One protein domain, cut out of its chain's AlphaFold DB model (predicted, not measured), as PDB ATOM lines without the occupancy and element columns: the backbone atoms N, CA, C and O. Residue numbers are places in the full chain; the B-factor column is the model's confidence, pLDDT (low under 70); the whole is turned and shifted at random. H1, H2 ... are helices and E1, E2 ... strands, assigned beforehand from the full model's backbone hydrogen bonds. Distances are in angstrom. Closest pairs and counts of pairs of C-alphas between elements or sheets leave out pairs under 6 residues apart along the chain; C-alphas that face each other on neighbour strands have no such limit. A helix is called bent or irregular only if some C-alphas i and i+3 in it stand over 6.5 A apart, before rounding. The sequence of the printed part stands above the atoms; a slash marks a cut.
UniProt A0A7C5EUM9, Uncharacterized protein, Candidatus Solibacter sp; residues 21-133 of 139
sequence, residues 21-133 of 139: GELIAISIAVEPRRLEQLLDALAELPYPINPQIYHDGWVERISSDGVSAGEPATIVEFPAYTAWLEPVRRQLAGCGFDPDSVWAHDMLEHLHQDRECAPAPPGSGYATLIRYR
ATOM      1  N   GLY A  21      -7.086  22.586 -30.205       89.81
ATOM      2  CA  GLY A  21      -7.287  21.320 -29.510       89.81
ATOM      3  C   GLY A  21      -6.005  20.503 -29.397       89.81
ATOM      4  O   GLY A  21      -4.901  21.038 -29.344       89.81
ATOM      5  N   GLU A  22      -6.162  19.191 -29.313       92.50
ATOM      6  CA  GLU A  22      -5.058  18.245 -29.168       92.50
ATOM      7  C   GLU A  22      -4.476  17.893 -30.536       92.50
ATOM      8  O   GLU A  22      -5.217  17.750 -31.511       92.50
ATOM      9  N   LEU A  23      -3.154  17.774 -30.612       92.81
ATOM     10  CA  LEU A  23      -2.465  17.272 -31.786       92.81
ATOM     11  C   LEU A  23      -2.627  15.751 -31.840       92.81
ATOM     12  O   LEU A  23      -2.187  15.029 -30.947       92.81
ATOM     13  N   ILE A  24      -3.236  15.290 -32.918       94.62
ATOM     14  CA  ILE A  24      -3.514  13.892 -33.222       94.62
ATOM     15  C   ILE A  24      -2.812  13.496 -34.519       94.62
ATOM     16  O   ILE A  24      -2.480  14.343 -35.351       94.62
ATOM     17  N   ALA A  25      -2.623  12.199 -34.714       94.44
ATOM     18  CA  ALA A  25      -2.278  11.637 -36.009       94.44
ATOM     19  C   ALA A  25      -3.557  11.166 -36.705       94.44
ATOM     20  O   ALA A  25      -4.280  10.326 -36.169       94.44
ATOM     21  N   ILE A  26      -3.840  11.701 -37.893       96.06
ATOM     22  CA  ILE A  26      -4.867  11.151 -38.780       96.06
ATOM     23  C   ILE A  26      -4.219  10.079 -39.650       96.06
ATOM     24  O   ILE A  26      -3.163  10.323 -40.226       96.06
ATOM     25  N   SER A  27      -4.871   8.922 -39.762       96.44
ATOM     26  CA  SER A  27      -4.441   7.788 -40.581       96.44
ATOM     27  C   SER A  27      -5.587   7.299 -41.460       96.44
ATOM     28  O   SER A  27      -6.705   7.046 -40.995       96.44
ATOM     29  N   ILE A  28      -5.324   7.176 -42.759       96.38
ATOM     30  CA  ILE A  28      -6.318   6.825 -43.773       96.38
ATOM     31  C   ILE A  28      -5.754   5.691 -44.619       96.38
ATOM     32  O   ILE A  28      -4.709   5.838 -45.249       96.38
ATOM     33  N   ALA A  29      -6.465   4.567 -44.658       95.62
ATOM     34  CA  ALA A  29      -6.176   3.492 -45.597       95.62
ATOM     35  C   ALA A  29      -7.029   3.663 -46.852       95.62
ATOM     36  O   ALA A  29      -8.252   3.782 -46.766       95.62
ATOM     37  N   VAL A  30      -6.387   3.645 -48.015       95.62
ATOM     38  CA  VAL A  30      -7.053   3.811 -49.304       95.62
ATOM     39  C   VAL A  30      -6.532   2.792 -50.312       95.62
ATOM     40  O   VAL A  30      -5.368   2.400 -50.281       95.62
ATOM     41  N   GLU A  31      -7.383   2.361 -51.241       94.94
ATOM     42  CA  GLU A  31      -6.915   1.588 -52.391       94.94
ATOM     43  C   GLU A  31      -5.876   2.400 -53.193       94.94
ATOM     44  O   GLU A  31      -6.116   3.584 -53.454       94.94
ATOM     45  N   PRO A  32      -4.775   1.794 -53.681       94.62
ATOM     46  CA  PRO A  32      -3.709   2.535 -54.362       94.62
ATOM     47  C   PRO A  32      -4.185   3.409 -55.532       94.62
ATOM     48  O   PRO A  32      -3.731   4.540 -55.689       94.62
ATOM     49  N   ARG A  33      -5.166   2.929 -56.309       95.88
ATOM     50  CA  ARG A  33      -5.757   3.654 -57.452       95.88
ATOM     51  C   ARG A  33      -6.557   4.905 -57.075       95.88
ATOM     52  O   ARG A  33      -6.886   5.692 -57.953       95.88
ATOM     53  N   ARG A  34      -6.918   5.066 -55.801       96.56
ATOM     54  CA  ARG A  34      -7.684   6.215 -55.294       96.56
ATOM     55  C   ARG A  34      -6.810   7.220 -54.538       96.56
ATOM     56  O   ARG A  34      -7.348   8.191 -54.015       96.56
ATOM     57  N   LEU A  35      -5.489   7.010 -54.478       97.12
ATOM     58  CA  LEU A  35      -4.571   7.903 -53.770       97.12
ATOM     59  C   LEU A  35      -4.651   9.343 -54.288       97.12
ATOM     60  O   LEU A  35      -4.778  10.258 -53.487       97.12
ATOM     61  N   GLU A  36      -4.620   9.546 -55.605       97.19
ATOM     62  CA  GLU A  36      -4.683  10.893 -56.195       97.19
ATOM     63  C   GLU A  36      -5.978  11.611 -55.799       97.19
ATOM     64  O   GLU A  36      -5.932  12.714 -55.269       97.19
ATOM     65  N   GLN A  37      -7.120  10.922 -55.905       97.19
ATOM     66  CA  GLN A  37      -8.414  11.455 -55.473       97.19
ATOM     67  C   GLN A  37      -8.424  11.835 -53.980       97.19
ATOM     68  O   GLN A  37      -9.072  12.808 -53.596       97.19
ATOM     69  N   LEU A  38      -7.741  11.064 -53.126       97.12
ATOM     70  CA  LEU A  38      -7.615  11.377 -51.703       97.12
ATOM     71  C   LEU A  38      -6.769  12.638 -51.491       97.12
ATOM     72  O   LEU A  38      -7.161  13.505 -50.716       97.12
ATOM     73  N   LEU A  39      -5.628  12.749 -52.173       96.94
ATOM     74  CA  LEU A  39      -4.739  13.905 -52.054       96.94
ATOM     75  C   LEU A  39      -5.407  15.188 -52.552       96.94
ATOM     76  O   LEU A  39      -5.309  16.207 -51.874       96.94
ATOM     77  N   ASP A  40      -6.149  15.121 -53.658       96.50
ATOM     78  CA  ASP A  40      -6.946  16.244 -54.159       96.50
ATOM     79  C   ASP A  40      -7.989  16.678 -53.121       96.50
ATOM     80  O   ASP A  40      -8.098  17.855 -52.790       96.50
ATOM     81  N   ALA A  41      -8.710  15.723 -52.523       95.62
ATOM     82  CA  ALA A  41      -9.704  16.025 -51.497       95.62
ATOM     83  C   ALA A  41      -9.088  16.667 -50.241       95.62
ATOM     84  O   ALA A  41      -9.709  17.546 -49.641       95.62
ATOM     85  N   LEU A  42      -7.884  16.244 -49.845       95.50
ATOM     86  CA  LEU A  42      -7.145  16.842 -48.730       95.50
ATOM     87  C   LEU A  42      -6.610  18.239 -49.074       95.50
ATOM     88  O   LEU A  42      -6.579  19.095 -48.196       95.50
ATOM     89  N   ALA A  43      -6.218  18.484 -50.327       94.56
ATOM     90  CA  ALA A  43      -5.716  19.779 -50.784       94.56
ATOM     91  C   ALA A  43      -6.795  20.878 -50.802       94.56
ATOM     92  O   ALA A  43      -6.472  22.054 -50.666       94.56
ATOM     93  N   GLU A  44      -8.071  20.498 -50.922       95.06
ATOM     94  CA  GLU A  44      -9.222  21.413 -50.833       95.06
ATOM     95  C   GLU A  44      -9.529  21.871 -49.394       95.06
ATOM     96  O   GLU A  44     -10.341  22.775 -49.177       95.06
ATOM     97  N   LEU A  45      -8.909  21.258 -48.381       94.06
ATOM     98  CA  LEU A  45      -9.065  21.707 -47.000       94.06
ATOM     99  C   LEU A  45      -8.361  23.058 -46.796       94.06
ATOM    100  O   LEU A  45      -7.307  23.313 -47.373       94.06
ATOM    101  N   PRO A  46      -8.870  23.922 -45.899       92.00
ATOM    102  CA  PRO A  46      -8.279  25.238 -45.650       92.00
ATOM    103  C   PRO A  46      -6.958  25.176 -44.859       92.00
ATOM    104  O   PRO A  46      -6.456  26.210 -44.418       92.00
ATOM    105  N   TYR A  47      -6.413  23.977 -44.644       88.00
ATOM    106  CA  TYR A  47      -5.257  23.723 -43.799       88.00
ATOM    107  C   TYR A  47      -4.117  23.134 -44.631       88.00
ATOM    108  O   TYR A  47      -4.354  22.235 -45.438       88.00
ATOM    109  N   PRO A  48      -2.866  23.575 -44.421       88.25
ATOM    110  CA  PRO A  48      -1.727  22.957 -45.075       88.25
ATOM    111  C   PRO A  48      -1.495  21.561 -44.487       88.25
ATOM    112  O   PRO A  48      -1.071  21.421 -43.339       88.25
ATOM    113  N   ILE A  49      -1.759  20.526 -45.280       91.81
ATOM    114  CA  ILE A  49      -1.505  19.134 -44.910       91.81
ATOM    115  C   ILE A  49      -0.229  18.672 -45.611       91.81
ATOM    116  O   ILE A  49      -0.108  18.775 -46.829       91.81
ATOM    117  N   ASN A  50       0.722  18.145 -44.838       91.62
ATOM    118  CA  ASN A  50       1.909  17.476 -45.364       91.62
ATOM    119  C   ASN A  50       1.801  15.971 -45.071       91.62
ATOM    120  O   ASN A  50       2.159  15.551 -43.967       91.62
ATOM    121  N   PRO A  51       1.253  15.173 -46.005       95.81
ATOM    122  CA  PRO A  51       1.011  13.762 -45.767       95.81
ATOM    123  C   PRO A  51       2.288  12.931 -45.894       95.81
ATOM    124  O   PRO A  51       3.031  13.035 -46.869       95.81
ATOM    125  N   GLN A  52       2.488  12.026 -44.942       95.50
ATOM    126  CA  GLN A  52       3.368  10.880 -45.103       95.50
ATOM    127  C   GLN A  52       2.587   9.757 -45.789       95.50
ATOM    128  O   GLN A  52       1.520   9.353 -45.330       95.50
ATOM    129  N   ILE A  53       3.127   9.247 -46.895       96.31
ATOM    130  CA  ILE A  53       2.473   8.222 -47.710       96.31
ATOM    131  C   ILE A  53       3.282   6.930 -47.632       96.31
ATOM    132  O   ILE A  53       4.495   6.931 -47.854       96.31
ATOM    133  N   TYR A  54       2.597   5.829 -47.345       95.38
ATOM    134  CA  TYR A  54       3.155   4.485 -47.343       95.38
ATOM    135  C   TYR A  54       2.475   3.650 -48.428       95.38
ATOM    136  O   TYR A  54       1.333   3.219 -48.278       95.38
ATOM    137  N   HIS A  55       3.184   3.437 -49.538       94.31
ATOM    138  CA  HIS A  55       2.674   2.699 -50.699       94.31
ATOM    139  C   HIS A  55       2.625   1.179 -50.488       94.31
ATOM    140  O   HIS A  55       1.794   0.508 -51.090       94.31
ATOM    141  N   ASP A  56       3.486   0.649 -49.615       92.19
ATOM    142  CA  ASP A  56       3.572  -0.783 -49.285       92.19
ATOM    143  C   ASP A  56       2.679  -1.157 -48.086       92.19
ATOM    144  O   ASP A  56       2.974  -2.083 -47.316       92.19
ATOM    145  N   GLY A  57       1.618  -0.377 -47.881       93.19
ATOM    146  CA  GLY A  57       0.683  -0.559 -46.791       93.19
ATOM    147  C   GLY A  57      -0.208  -1.784 -46.977       93.19
ATOM    148  O   GLY A  57      -0.339  -2.361 -48.061       93.19
ATOM    149  N   TRP A  58      -0.839  -2.196 -45.883       94.06
ATOM    150  CA  TRP A  58      -1.706  -3.367 -45.877       94.06
ATOM    151  C   TRP A  58      -2.820  -3.230 -44.859       94.06
ATOM    152  O   TRP A  58      -2.606  -2.724 -43.755       94.06
ATOM    153  N   VAL A  59      -4.000  -3.710 -45.229       93.56
ATOM    154  CA  VAL A  59      -5.174  -3.759 -44.363       93.56
ATOM    155  C   VAL A  59      -5.558  -5.212 -44.167       93.56
ATOM    156  O   VAL A  59      -5.761  -5.939 -45.133       93.56
ATOM    157  N   GLU A  60      -5.680  -5.637 -42.917       93.75
ATOM    158  CA  GLU A  60      -6.092  -6.984 -42.541       93.75
ATOM    159  C   GLU A  60      -7.410  -6.933 -41.769       93.75
ATOM    160  O   GLU A  60      -7.540  -6.220 -40.774       93.75
ATOM    161  N   ARG A  61      -8.403  -7.689 -42.236       92.06
ATOM    162  CA  ARG A  61      -9.691  -7.898 -41.571       92.06
ATOM    163  C   ARG A  61      -9.677  -9.259 -40.902       92.06
ATOM    164  O   ARG A  61      -9.504 -10.268 -41.579       92.06
ATOM    165  N   ILE A  62      -9.894  -9.286 -39.594       91.69
ATOM    166  CA  ILE A  62      -9.987 -10.516 -38.806       91.69
ATOM    167  C   ILE A  62     -11.454 -10.751 -38.465       91.69
ATOM    168  O   ILE A  62     -12.089  -9.881 -37.867       91.69
ATOM    169  N   SER A  63     -12.004 -11.899 -38.859       88.81
ATOM    170  CA  SER A  63     -13.375 -12.299 -38.530       88.81
ATOM    171  C   SER A  63     -13.542 -12.622 -37.041       88.81
ATOM    172  O   SER A  63     -12.564 -12.801 -36.317       88.81
ATOM    173  N   SER A  64     -14.787 -12.735 -36.570       86.38
ATOM    174  CA  SER A  64     -15.082 -13.204 -35.204       86.38
ATOM    175  C   SER A  64     -14.481 -14.577 -34.900       86.38
ATOM    176  O   SER A  64     -14.165 -14.873 -33.751       86.38
ATOM    177  N   ASP A  65     -14.294 -15.385 -35.941       87.62
ATOM    178  CA  ASP A  65     -13.806 -16.760 -35.853       87.62
ATOM    179  C   ASP A  65     -12.271 -16.830 -35.963       87.62
ATOM    180  O   ASP A  65     -11.693 -17.913 -36.025       87.62
ATOM    181  N   GLY A  66     -11.597 -15.673 -36.006       84.69
ATOM    182  CA  GLY A  66     -10.140 -15.558 -36.060       84.69
ATOM    183  C   GLY A  66      -9.528 -15.740 -37.451       84.69
ATOM    184  O   GLY A  66      -8.305 -15.736 -37.577       84.69
ATOM    185  N   VAL A  67     -10.340 -15.878 -38.503       88.31
ATOM    186  CA  VAL A  67      -9.846 -15.964 -39.886       88.31
ATOM    187  C   VAL A  67      -9.462 -14.569 -40.362       88.31
ATOM    188  O   VAL A  67     -10.290 -13.657 -40.313       88.31
ATOM    189  N   SER A  68      -8.228 -14.401 -40.842       89.81
ATOM    190  CA  SER A  68      -7.767 -13.132 -41.396       89.81
ATOM    191  C   SER A  68      -7.775 -13.123 -42.925       89.81
ATOM    192  O   SER A  68      -7.440 -14.107 -43.587       89.81
ATOM    193  N   ALA A  69      -8.194 -11.995 -43.490       91.19
ATOM    194  CA  ALA A  69      -8.116 -11.698 -44.911       91.19
ATOM    195  C   ALA A  69      -7.502 -10.311 -45.077       91.19
ATOM    196  O   ALA A  69      -7.952  -9.349 -44.452       91.19
ATOM    197  N   GLY A  70      -6.466 -10.210 -45.905       90.62
ATOM    198  CA  GLY A  70      -5.726  -8.973 -46.093       90.62
ATOM    199  C   GLY A  70      -5.690  -8.508 -47.539       90.62
ATOM    200  O   GLY A  70      -5.787  -9.322 -48.458       90.62
ATOM    201  N   GLU A  71      -5.525  -7.203 -47.725       93.31
ATOM    202  CA  GLU A  71      -5.387  -6.574 -49.034       93.31
ATOM    203  C   GLU A  71      -4.335  -5.449 -49.026       93.31
ATOM    204  O   GLU A  71      -4.157  -4.776 -48.001       93.31
ATOM    205  N   PRO A  72      -3.643  -5.216 -50.161       93.94
ATOM    206  CA  PRO A  72      -2.764  -4.064 -50.317       93.94
ATOM    207  C   PRO A  72      -3.530  -2.749 -50.171       93.94
ATOM    208  O   PRO A  72      -4.616  -2.587 -50.729       93.94
ATOM    209  N   ALA A  73      -2.920  -1.782 -49.494       95.00
ATOM    210  CA  ALA A  73      -3.461  -0.440 -49.344       95.00
ATOM    211  C   ALA A  73      -2.342   0.601 -49.367       95.00
ATOM    212  O   ALA A  73      -1.209   0.322 -48.994       95.00
ATOM    213  N   THR A  74      -2.680   1.829 -49.732       96.00
ATOM    214  CA  THR A  74      -1.844   2.983 -49.415       96.00
ATOM    215  C   THR A  74      -2.298   3.540 -48.072       96.00
ATOM    216  O   THR A  74      -3.485   3.820 -47.895       96.00
ATOM    217  N   ILE A  75      -1.368   3.712 -47.132       96.19
ATOM    218  CA  ILE A  75      -1.643   4.396 -45.864       96.19
ATOM    219  C   ILE A  75      -1.170   5.843 -45.987       96.19
ATOM    220  O   ILE A  75      -0.028   6.094 -46.373       96.19
ATOM    221  N   VAL A  76      -2.054   6.789 -45.689       96.88
ATOM    222  CA  VAL A  76      -1.762   8.223 -45.675       96.88
ATOM    223  C   VAL A  76      -1.921   8.727 -44.253       96.88
ATOM    224  O   VAL A  76      -2.994   8.591 -43.666       96.88
ATOM    225  N   GLU A  77      -0.858   9.314 -43.714       96.25
ATOM    226  CA  GLU A  77      -0.821   9.825 -42.349       96.25
ATOM    227  C   GLU A  77      -0.407  11.289 -42.316       96.25
ATOM    228  O   GLU A  77       0.458  11.715 -43.080       96.25
ATOM    229  N   PHE A  78      -0.981  12.066 -41.406       95.62
ATOM    230  CA  PHE A  78      -0.521  13.426 -41.144       95.62
ATOM    231  C   PHE A  78      -0.923  13.895 -39.744       95.62
ATOM    232  O   PHE A  78      -1.961  13.477 -39.220       95.62
ATOM    233  N   PRO A  79      -0.126  14.787 -39.131       94.44
ATOM    234  CA  PRO A  79      -0.531  15.459 -37.909       94.44
ATOM    235  C   PRO A  79      -1.687  16.423 -38.196       94.44
ATOM    236  O   PRO A  79      -1.682  17.145 -39.196       94.44
ATOM    237  N   ALA A  80      -2.664  16.460 -37.301       94.19
ATOM    238  CA  ALA A  80      -3.796  17.372 -37.352       94.19
ATOM    239  C   ALA A  80      -4.232  17.744 -35.935       94.19
ATOM    240  O   ALA A  80      -3.933  17.031 -34.982       94.19
ATOM    241  N   TYR A  81      -4.972  18.836 -35.782       94.00
ATOM    242  CA  TYR A  81      -5.651  19.113 -34.517       94.00
ATOM    243  C   TYR A  81      -7.007  18.409 -34.461       94.00
ATOM    244  O   TYR A  81      -7.650  18.199 -35.491       94.00
ATOM    245  N   THR A  82      -7.495  18.084 -33.261       93.75
ATOM    246  CA  THR A  82      -8.807  17.435 -33.081       93.75
ATOM    247  C   THR A  82      -9.958  18.206 -33.730       93.75
ATOM    248  O   THR A  82     -10.888  17.585 -34.245       93.75
ATOM    249  N   ALA A  83      -9.887  19.541 -33.788       93.25
ATOM    250  CA  ALA A  83     -10.872  20.366 -34.490       93.25
ATOM    251  C   ALA A  83     -10.957  20.086 -36.006       93.25
ATOM    252  O   ALA A  83     -11.987  20.364 -36.621       93.25
ATOM    253  N   TRP A  84      -9.904  19.534 -36.616       93.94
ATOM    254  CA  TRP A  84      -9.841  19.258 -38.053       93.94
ATOM    255  C   TRP A  84     -10.466  17.908 -38.426       93.94
ATOM    256  O   TRP A  84     -10.830  17.713 -39.585       93.94
ATOM    257  N   LEU A  85     -10.645  16.993 -37.466       94.25
ATOM    258  CA  LEU A  85     -11.095  15.622 -37.728       94.25
ATOM    259  C   LEU A  85     -12.463  15.567 -38.423       94.25
ATOM    260  O   LEU A  85     -12.629  14.881 -39.431       94.25
ATOM    261  N   GLU A  86     -13.444  16.301 -37.902       94.69
ATOM    262  CA  GLU A  86     -14.796  16.308 -38.462       94.69
ATOM    263  C   GLU A  86     -14.864  17.000 -39.842       94.69
ATOM    264  O   GLU A  86     -15.479  16.443 -40.753       94.69
ATOM    265  N   PRO A  87     -14.215  18.163 -40.066       94.88
ATOM    266  CA  PRO A  87     -14.036  18.720 -41.408       94.88
ATOM    267  C   PRO A  87     -13.409  17.746 -42.414       94.88
ATOM    268  O   PRO A  87     -13.946  17.595 -43.511       94.88
ATOM    269  N   VAL A  88     -12.324  17.057 -42.037       95.19
ATOM    270  CA  VAL A  88     -11.656  16.061 -42.892       95.19
ATOM    271  C   VAL A  88     -12.633  14.946 -43.261       95.19
ATOM    272  O   VAL A  88     -12.825  14.669 -44.442       95.19
ATOM    273  N   ARG A  89     -13.317  14.346 -42.277       96.12
ATOM    274  CA  ARG A  89     -14.305  13.282 -42.522       96.12
ATOM    275  C   ARG A  89     -15.392  13.715 -43.494       96.12
ATOM    276  O   ARG A  89     -15.704  12.974 -44.421       96.12
ATOM    277  N   ARG A  90     -15.940  14.920 -43.320       95.69
ATOM    278  CA  ARG A  90     -16.983  15.459 -44.203       95.69
ATOM    279  C   ARG A  90     -16.491  15.674 -45.629       95.69
ATOM    280  O   ARG A  90     -17.201  15.320 -46.567       95.69
ATOM    281  N   GLN A  91     -15.294  16.239 -45.783       95.56
ATOM    282  CA  GLN A  91     -14.684  16.470 -47.090       95.56
ATOM    283  C   GLN A  91     -14.477  15.147 -47.831       95.56
ATOM    284  O   GLN A  91     -14.902  14.988 -48.973       95.56
ATOM    285  N   LEU A  92     -13.905  14.156 -47.144       95.44
ATOM    286  CA  LEU A  92     -13.661  12.835 -47.711       95.44
ATOM    287  C   LEU A  92     -14.968  12.091 -48.035       95.44
ATOM    288  O   LEU A  92     -15.072  11.484 -49.103       95.44
ATOM    289  N   ALA A  93     -15.998  12.213 -47.193       95.62
ATOM    290  CA  ALA A  93     -17.333  11.684 -47.477       95.62
ATOM    291  C   ALA A  93     -17.908  12.243 -48.787       95.62
ATOM    292  O   ALA A  93     -18.432  11.492 -49.610       95.62
ATOM    293  N   GLY A  94     -17.763  13.556 -49.011       94.12
ATOM    294  CA  GLY A  94     -18.201  14.228 -50.238       94.12
ATOM    295  C   GLY A  94     -17.513  13.711 -51.506       94.12
ATOM    296  O   GLY A  94     -18.104  13.739 -52.584       94.12
ATOM    297  N   CYS A  95     -16.301  13.168 -51.374       93.50
ATOM    298  CA  CYS A  95     -15.533  12.551 -52.458       93.50
ATOM    299  C   CYS A  95     -15.741  11.026 -52.570       93.50
ATOM    300  O   CYS A  95     -15.071  10.364 -53.369       93.50
ATOM    301  N   GLY A  96     -16.663  10.448 -51.791       93.94
ATOM    302  CA  GLY A  96     -16.982   9.017 -51.812       93.94
ATOM    303  C   GLY A  96     -15.983   8.143 -51.049       93.94
ATOM    304  O   GLY A  96     -15.776   6.979 -51.407       93.94
ATOM    305  N   PHE A  97     -15.293   8.695 -50.052       94.00
ATOM    306  CA  PHE A  97     -14.546   7.909 -49.071       94.00
ATOM    307  C   PHE A  97     -15.423   7.627 -47.852       94.00
ATOM    308  O   PHE A  97     -16.272   8.434 -47.484       94.00
ATOM    309  N   ASP A  98     -15.214   6.476 -47.224       90.38
ATOM    310  CA  ASP A  98     -15.908   6.120 -45.991       90.38
ATOM    311  C   ASP A  98     -15.353   6.957 -44.819       90.38
ATOM    312  O   ASP A  98     -14.149   6.879 -44.556       90.38
ATOM    313  N   PRO A  99     -16.165   7.751 -44.097       89.00
ATOM    314  CA  PRO A  99     -15.709   8.496 -42.921       89.00
ATOM    315  C   PRO A  99     -15.067   7.615 -41.844       89.00
ATOM    316  O   PRO A  99     -14.134   8.062 -41.172       89.00
ATOM    317  N   ASP A 100     -15.513   6.360 -41.718       86.69
ATOM    318  CA  ASP A 100     -14.983   5.398 -40.744       86.69
ATOM    319  C   ASP A 100     -13.591   4.874 -41.146       86.69
ATOM    320  O   ASP A 100     -12.864   4.291 -40.334       86.69
ATOM    321  N   SER A 101     -13.154   5.148 -42.382       87.94
ATOM    322  CA  SER A 101     -11.774   4.922 -42.812       87.94
ATOM    323  C   SER A 101     -10.790   5.960 -42.248       87.94
ATOM    324  O   SER A 101      -9.583   5.710 -42.264       87.94
ATOM    325  N   VAL A 102     -11.270   7.080 -41.695       94.12
ATOM    326  CA  VAL A 102     -10.425   8.118 -41.087       94.12
ATOM    327  C   VAL A 102     -10.213   7.803 -39.612       94.12
ATOM    328  O   VAL A 102     -11.084   8.041 -38.764       94.12
ATOM    329  N   TRP A 103      -9.038   7.261 -39.311       94.50
ATOM    330  CA  TRP A 103      -8.616   6.948 -37.953       94.50
ATOM    331  C   TRP A 103      -7.861   8.129 -37.356       94.50
ATOM    332  O   TRP A 103      -7.209   8.884 -38.074       94.50
ATOM    333  N   ALA A 104      -8.000   8.298 -36.045       93.50
ATOM    334  CA  ALA A 104      -7.365   9.359 -35.284       93.50
ATOM    335  C   ALA A 104      -6.770   8.761 -34.011       93.50
ATOM    336  O   ALA A 104      -7.485   8.100 -33.256       93.50
ATOM    337  N   HIS A 105      -5.489   9.030 -33.783       90.75
ATOM    338  CA  HIS A 105      -4.730   8.541 -32.633       90.75
ATOM    339  C   HIS A 105      -4.070   9.708 -31.907       90.75
ATOM    340  O   HIS A 105      -3.803  10.745 -32.522       90.75
ATOM    341  N   ASP A 106      -3.772   9.543 -30.618       90.00
ATOM    342  CA  ASP A 106      -2.864  10.468 -29.932       90.00
ATOM    343  C   ASP A 106      -1.519  10.489 -30.676       90.00
ATOM    344  O   ASP A 106      -0.981   9.449 -31.068       90.00
ATOM    345  N   MET A 107      -0.983  11.690 -30.908       89.44
ATOM    346  CA  MET A 107       0.212  11.853 -31.733       89.44
ATOM    347  C   MET A 107       1.442  11.157 -31.131       89.44
ATOM    348  O   MET A 107       2.264  10.617 -31.872       89.44
ATOM    349  N   LEU A 108       1.595  11.149 -29.804       86.19
ATOM    350  CA  LEU A 108       2.741  10.510 -29.157       86.19
ATOM    351  C   LEU A 108       2.611   8.989 -29.138       86.19
ATOM    352  O   LEU A 108       3.613   8.292 -29.305       86.19
ATOM    353  N   GLU A 109       1.401   8.460 -28.960       84.38
ATOM    354  CA  GLU A 109       1.153   7.024 -29.094       84.38
ATOM    355  C   GLU A 109       1.447   6.541 -30.521       84.38
ATOM    356  O   GLU A 109       2.128   5.529 -30.700       84.38
ATOM    357  N   HIS A 110       1.018   7.302 -31.533       84.50
ATOM    358  CA  HIS A 110       1.211   6.985 -32.954       84.50
ATOM    359  C   HIS A 110       2.683   6.879 -33.369       84.50
ATOM    360  O   HIS A 110       3.055   6.012 -34.167       84.50
ATOM    361  N   LEU A 111       3.545   7.738 -32.816       83.12
ATOM    362  CA  LEU A 111       4.986   7.734 -33.100       83.12
ATOM    363  C   LEU A 111       5.688   6.449 -32.638       83.12
ATOM    364  O   LEU A 111       6.740   6.104 -33.174       83.12
ATOM    365  N   HIS A 112       5.117   5.735 -31.668       79.00
ATOM    366  CA  HIS A 112       5.689   4.502 -31.126       79.00
ATOM    367  C   HIS A 112       5.099   3.224 -31.745       79.00
ATOM    368  O   HIS A 112       5.484   2.123 -31.349       79.00
ATOM    369  N   GLN A 113       4.171   3.344 -32.699       80.62
ATOM    370  CA  GLN A 113       3.438   2.216 -33.276       80.62
ATOM    371  C   GLN A 113       3.740   2.063 -34.772       80.62
ATOM    372  O   GLN A 113       3.725   3.035 -35.518       80.62
ATOM    373  N   ASP A 114       3.975   0.825 -35.217       78.69
ATOM    374  CA  ASP A 114       4.142   0.470 -36.644       78.69
ATOM    375  C   ASP A 114       2.856  -0.082 -37.287       78.69
ATOM    376  O   ASP A 114       2.778  -0.277 -38.506       78.69
ATOM    377  N   ARG A 115       1.852  -0.373 -36.454       84.25
ATOM    378  CA  ARG A 115       0.545  -0.891 -36.853       84.25
ATOM    379  C   ARG A 115      -0.543  -0.262 -36.002       84.25
ATOM    380  O   ARG A 115      -0.332  -0.023 -34.817       84.25
ATOM    381  N   GLU A 116      -1.711  -0.107 -36.596       87.81
ATOM    382  CA  GLU A 116      -2.899   0.418 -35.935       87.81
ATOM    383  C   GLU A 116      -3.979  -0.663 -35.925       87.81
ATOM    384  O   GLU A 116      -4.174  -1.356 -36.926       87.81
ATOM    385  N   CYS A 117      -4.698  -0.801 -34.813       87.69
ATOM    386  CA  CYS A 117      -5.780  -1.770 -34.667       87.69
ATOM    387  C   CYS A 117      -7.059  -1.053 -34.236       87.69
ATOM    388  O   CYS A 117      -7.033  -0.282 -33.279       87.69
ATOM    389  N   ALA A 118      -8.183  -1.372 -34.874       86.88
ATOM    390  CA  ALA A 118      -9.493  -0.892 -34.457       86.88
ATOM    391  C   ALA A 118     -10.523  -2.032 -34.445       86.88
ATOM    392  O   ALA A 118     -10.474  -2.921 -35.306       86.88
ATOM    393  N   PRO A 119     -11.475  -2.029 -33.494       87.50
ATOM    394  CA  PRO A 119     -12.621  -2.921 -33.560       87.50
ATOM    395  C   PRO A 119     -13.470  -2.576 -34.785       87.50
ATOM    396  O   PRO A 119     -13.551  -1.421 -35.205       87.50
ATOM    397  N   ALA A 120     -14.113  -3.584 -35.357       83.12
ATOM    398  CA  ALA A 120     -15.009  -3.359 -36.475       83.12
ATOM    399  C   ALA A 120     -16.251  -2.557 -36.045       83.12
ATOM    400  O   ALA A 120     -16.751  -2.752 -34.930       83.12
ATOM    401  N   PRO A 121     -16.801  -1.710 -36.931       81.12
ATOM    402  CA  PRO A 121     -18.099  -1.094 -36.706       81.12
ATOM    403  C   PRO A 121     -19.192  -2.150 -36.458       81.12
ATOM    404  O   PRO A 121     -19.134  -3.239 -37.048       81.12
ATOM    405  N   PRO A 122     -20.219  -1.851 -35.638       79.19
ATOM    406  CA  PRO A 122     -21.335  -2.763 -35.406       79.19
ATOM    407  C   PRO A 122     -21.980  -3.235 -36.716       79.19
ATOM    408  O   PRO A 122     -22.289  -2.430 -37.588       79.19
ATOM    409  N   GLY A 123     -22.203  -4.546 -36.851       79.81
ATOM    410  CA  GLY A 123     -22.801  -5.144 -38.053       79.81
ATOM    411  C   GLY A 123     -21.810  -5.493 -39.172       79.81
ATOM    412  O   GLY A 123     -22.231  -6.002 -40.209       79.81
ATOM    413  N   SER A 124     -20.509  -5.273 -38.971       80.38
ATOM    414  CA  SER A 124     -19.468  -5.702 -39.912       80.38
ATOM    415  C   SER A 124     -19.302  -7.226 -39.935       80.38
ATOM    416  O   SER A 124     -19.421  -7.894 -38.911       80.38
ATOM    417  N   GLY A 125     -18.938  -7.784 -41.095       83.00
ATOM    418  CA  GLY A 125     -18.586  -9.208 -41.246       83.00
ATOM    419  C   GLY A 125     -17.209  -9.591 -40.682       83.00
ATOM    420  O   GLY A 125     -16.757 -10.719 -40.863       83.00
ATOM    421  N   TYR A 126     -16.524  -8.650 -40.034       85.12
ATOM    422  CA  TYR A 126     -15.241  -8.842 -39.370       85.12
ATOM    423  C   TYR A 126     -15.301  -8.249 -37.956       85.12
ATOM    424  O   TYR A 126     -16.167  -7.428 -37.674       85.12
ATOM    425  N   ALA A 127     -14.413  -8.681 -37.064       87.56
ATOM    426  CA  ALA A 127     -14.329  -8.230 -35.675       87.56
ATOM    427  C   ALA A 127     -13.236  -7.173 -35.461       87.56
ATOM    428  O   ALA A 127     -13.365  -6.303 -34.600       87.56
ATOM    429  N   THR A 128     -12.148  -7.230 -36.230       90.38
ATOM    430  CA  THR A 128     -11.005  -6.319 -36.070       90.38
ATOM    431  C   THR A 128     -10.432  -5.930 -37.424       90.38
ATOM    432  O   THR A 128     -10.307  -6.778 -38.308       90.38
ATOM    433  N   LEU A 129     -10.084  -4.651 -37.578       91.19
ATOM    434  CA  LEU A 129      -9.297  -4.136 -38.693       91.19
ATOM    435  C   LEU A 129      -7.896  -3.793 -38.187       91.19
ATOM    436  O   LEU A 129      -7.761  -3.119 -37.166       91.19
ATOM    437  N   ILE A 130      -6.868  -4.223 -38.908       92.00
ATOM    438  CA  ILE A 130      -5.476  -3.863 -38.641       92.00
ATOM    439  C   ILE A 130      -4.905  -3.166 -39.873       92.00
ATOM    440  O   ILE A 130      -5.092  -3.639 -40.994       92.00
ATOM    441  N   ARG A 131      -4.207  -2.050 -39.669       93.75
ATOM    442  CA  ARG A 131      -3.458  -1.331 -40.704       93.75
ATOM    443  C   ARG A 131      -1.974  -1.433 -40.424       93.75
ATOM    444  O   ARG A 131      -1.532  -1.208 -39.301       93.75
ATOM    445  N   TYR A 132      -1.209  -1.726 -41.462       91.81
ATOM    446  CA  TYR A 132       0.242  -1.769 -41.415       91.81
ATOM    447  C   TYR A 132       0.790  -0.715 -42.371       91.81
ATOM    448  O   TYR A 132       0.440  -0.725 -43.552       91.81
ATOM    449  N   ARG A 133       1.695   0.148 -41.890       91.00
ATOM    450  CA  ARG A 133       2.452   1.077 -42.756       91.00
ATOM    451  C   ARG A 133       3.314   0.325 -43.766       91.00
ATOM    452  O   ARG A 133       3.542   0.785 -44.876       91.00
TER     453      ARG A 133
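AT A GLANCE: This is residues 21 to 133 of the 139 residues of an uncharacterized protein of Candidatus Solibacter sp (UniProt A0A7C5EUM9). One six-stranded antiparallel sheet is curled like part of a barrel and folded back on itself at E3, with E4 and E1 facing E2, E6 and E5; H1 and H2 cover E1 and its neighbours E3 and E4, and the short H3 is on the opposite face from H1. The printed part has 113 residues, with three named helices and six named strands in the order E1 H1 E2 E3 H2 E4 H3 E5 E6. Across the sheet the order is E4 E1 E3 E2 E6 E5, and the class is mixed, helices and strands. The whole is compact, with a radius of gyration of the C-alphas of 13.8 A and spans of 43 by 30 by 27 A.

IN THESE COORDINATES: Find C-alpha 21 at (-7.287, 21.320, -29.510), where E1, residues 21 to 30, begins its 26.4 A. H1, residues 32 to 43, is 17.7 A long and irregular, with C-alphas 33 and 36 7.4 A apart. E2, residues 52 to 62, runs 26.0 A and bends by 76 degrees at residue 55. E3, residues 68 to 81, runs 33.0 A and bends by 80 degrees at residue 72. H2, residues 82 to 94, is 19.8 A long and only just irregular, with C-alphas 83 and 86 6.9 A apart. Then come E4, residues 102 to 106, 13.7 A; H3, residues 107 to 111, 6.5 A; E5, residues 115 to 119, 13.7 A; and E6, residues 128 to 132, 13.3 A, ending at C-alpha 132 (0.242, -1.769, -41.415).

HOW THE PARTS SIT: Look first at the strongly twisted sheet, a folded sheet whose two leaves face each other, with E3 as the hinge. Across its neighbour pairs you find N 103 and O 27 at 2.9 A for E4 and E1, N 26 and O 78 at 2.9 A for E1 and E3, N 59 and O 71 at 3.0 A for the hairpin E2 and E3, N 60 and O 130 at 2.8 A for E2 and E6, and N 118 and O 129 at 2.9 A for the hairpin E5 and E6. E1, H1, E2 and E3, H2, E4 are split strand-helix-strand units, each with another strand between its two strands, and both crossovers are right-handed. H1 is on the sheet at a height of 9.0 A, along the strands at 15 degrees to E3 on the local plane; its closest C-alpha pair with E3 is Pro 32 and Thr 74, 5.3 A. H2 is also on the sheet, and its residues 88 to 92 alone touch residues 38 to 42 of H1, closest at the C-alphas of Ala 41 and Leu 92, 6.3 A, at a steep tilt of 58 degrees, opposite ways. H3 is on the sheet over E4 at a height of 7.2 A, on the opposite face from H1. Every O i to N i+4 pair is within hydrogen-bond range in H3, against 6 of 8 in H1 and 7 of 9 in H2.

THE WHOLE: The two C-alphas farthest apart, those of Pro 46 and Asp 65, are 43.5 A apart. The printed part has no cut and no long link. Its mean pLDDT is 91.6, and no printed residue is under 70.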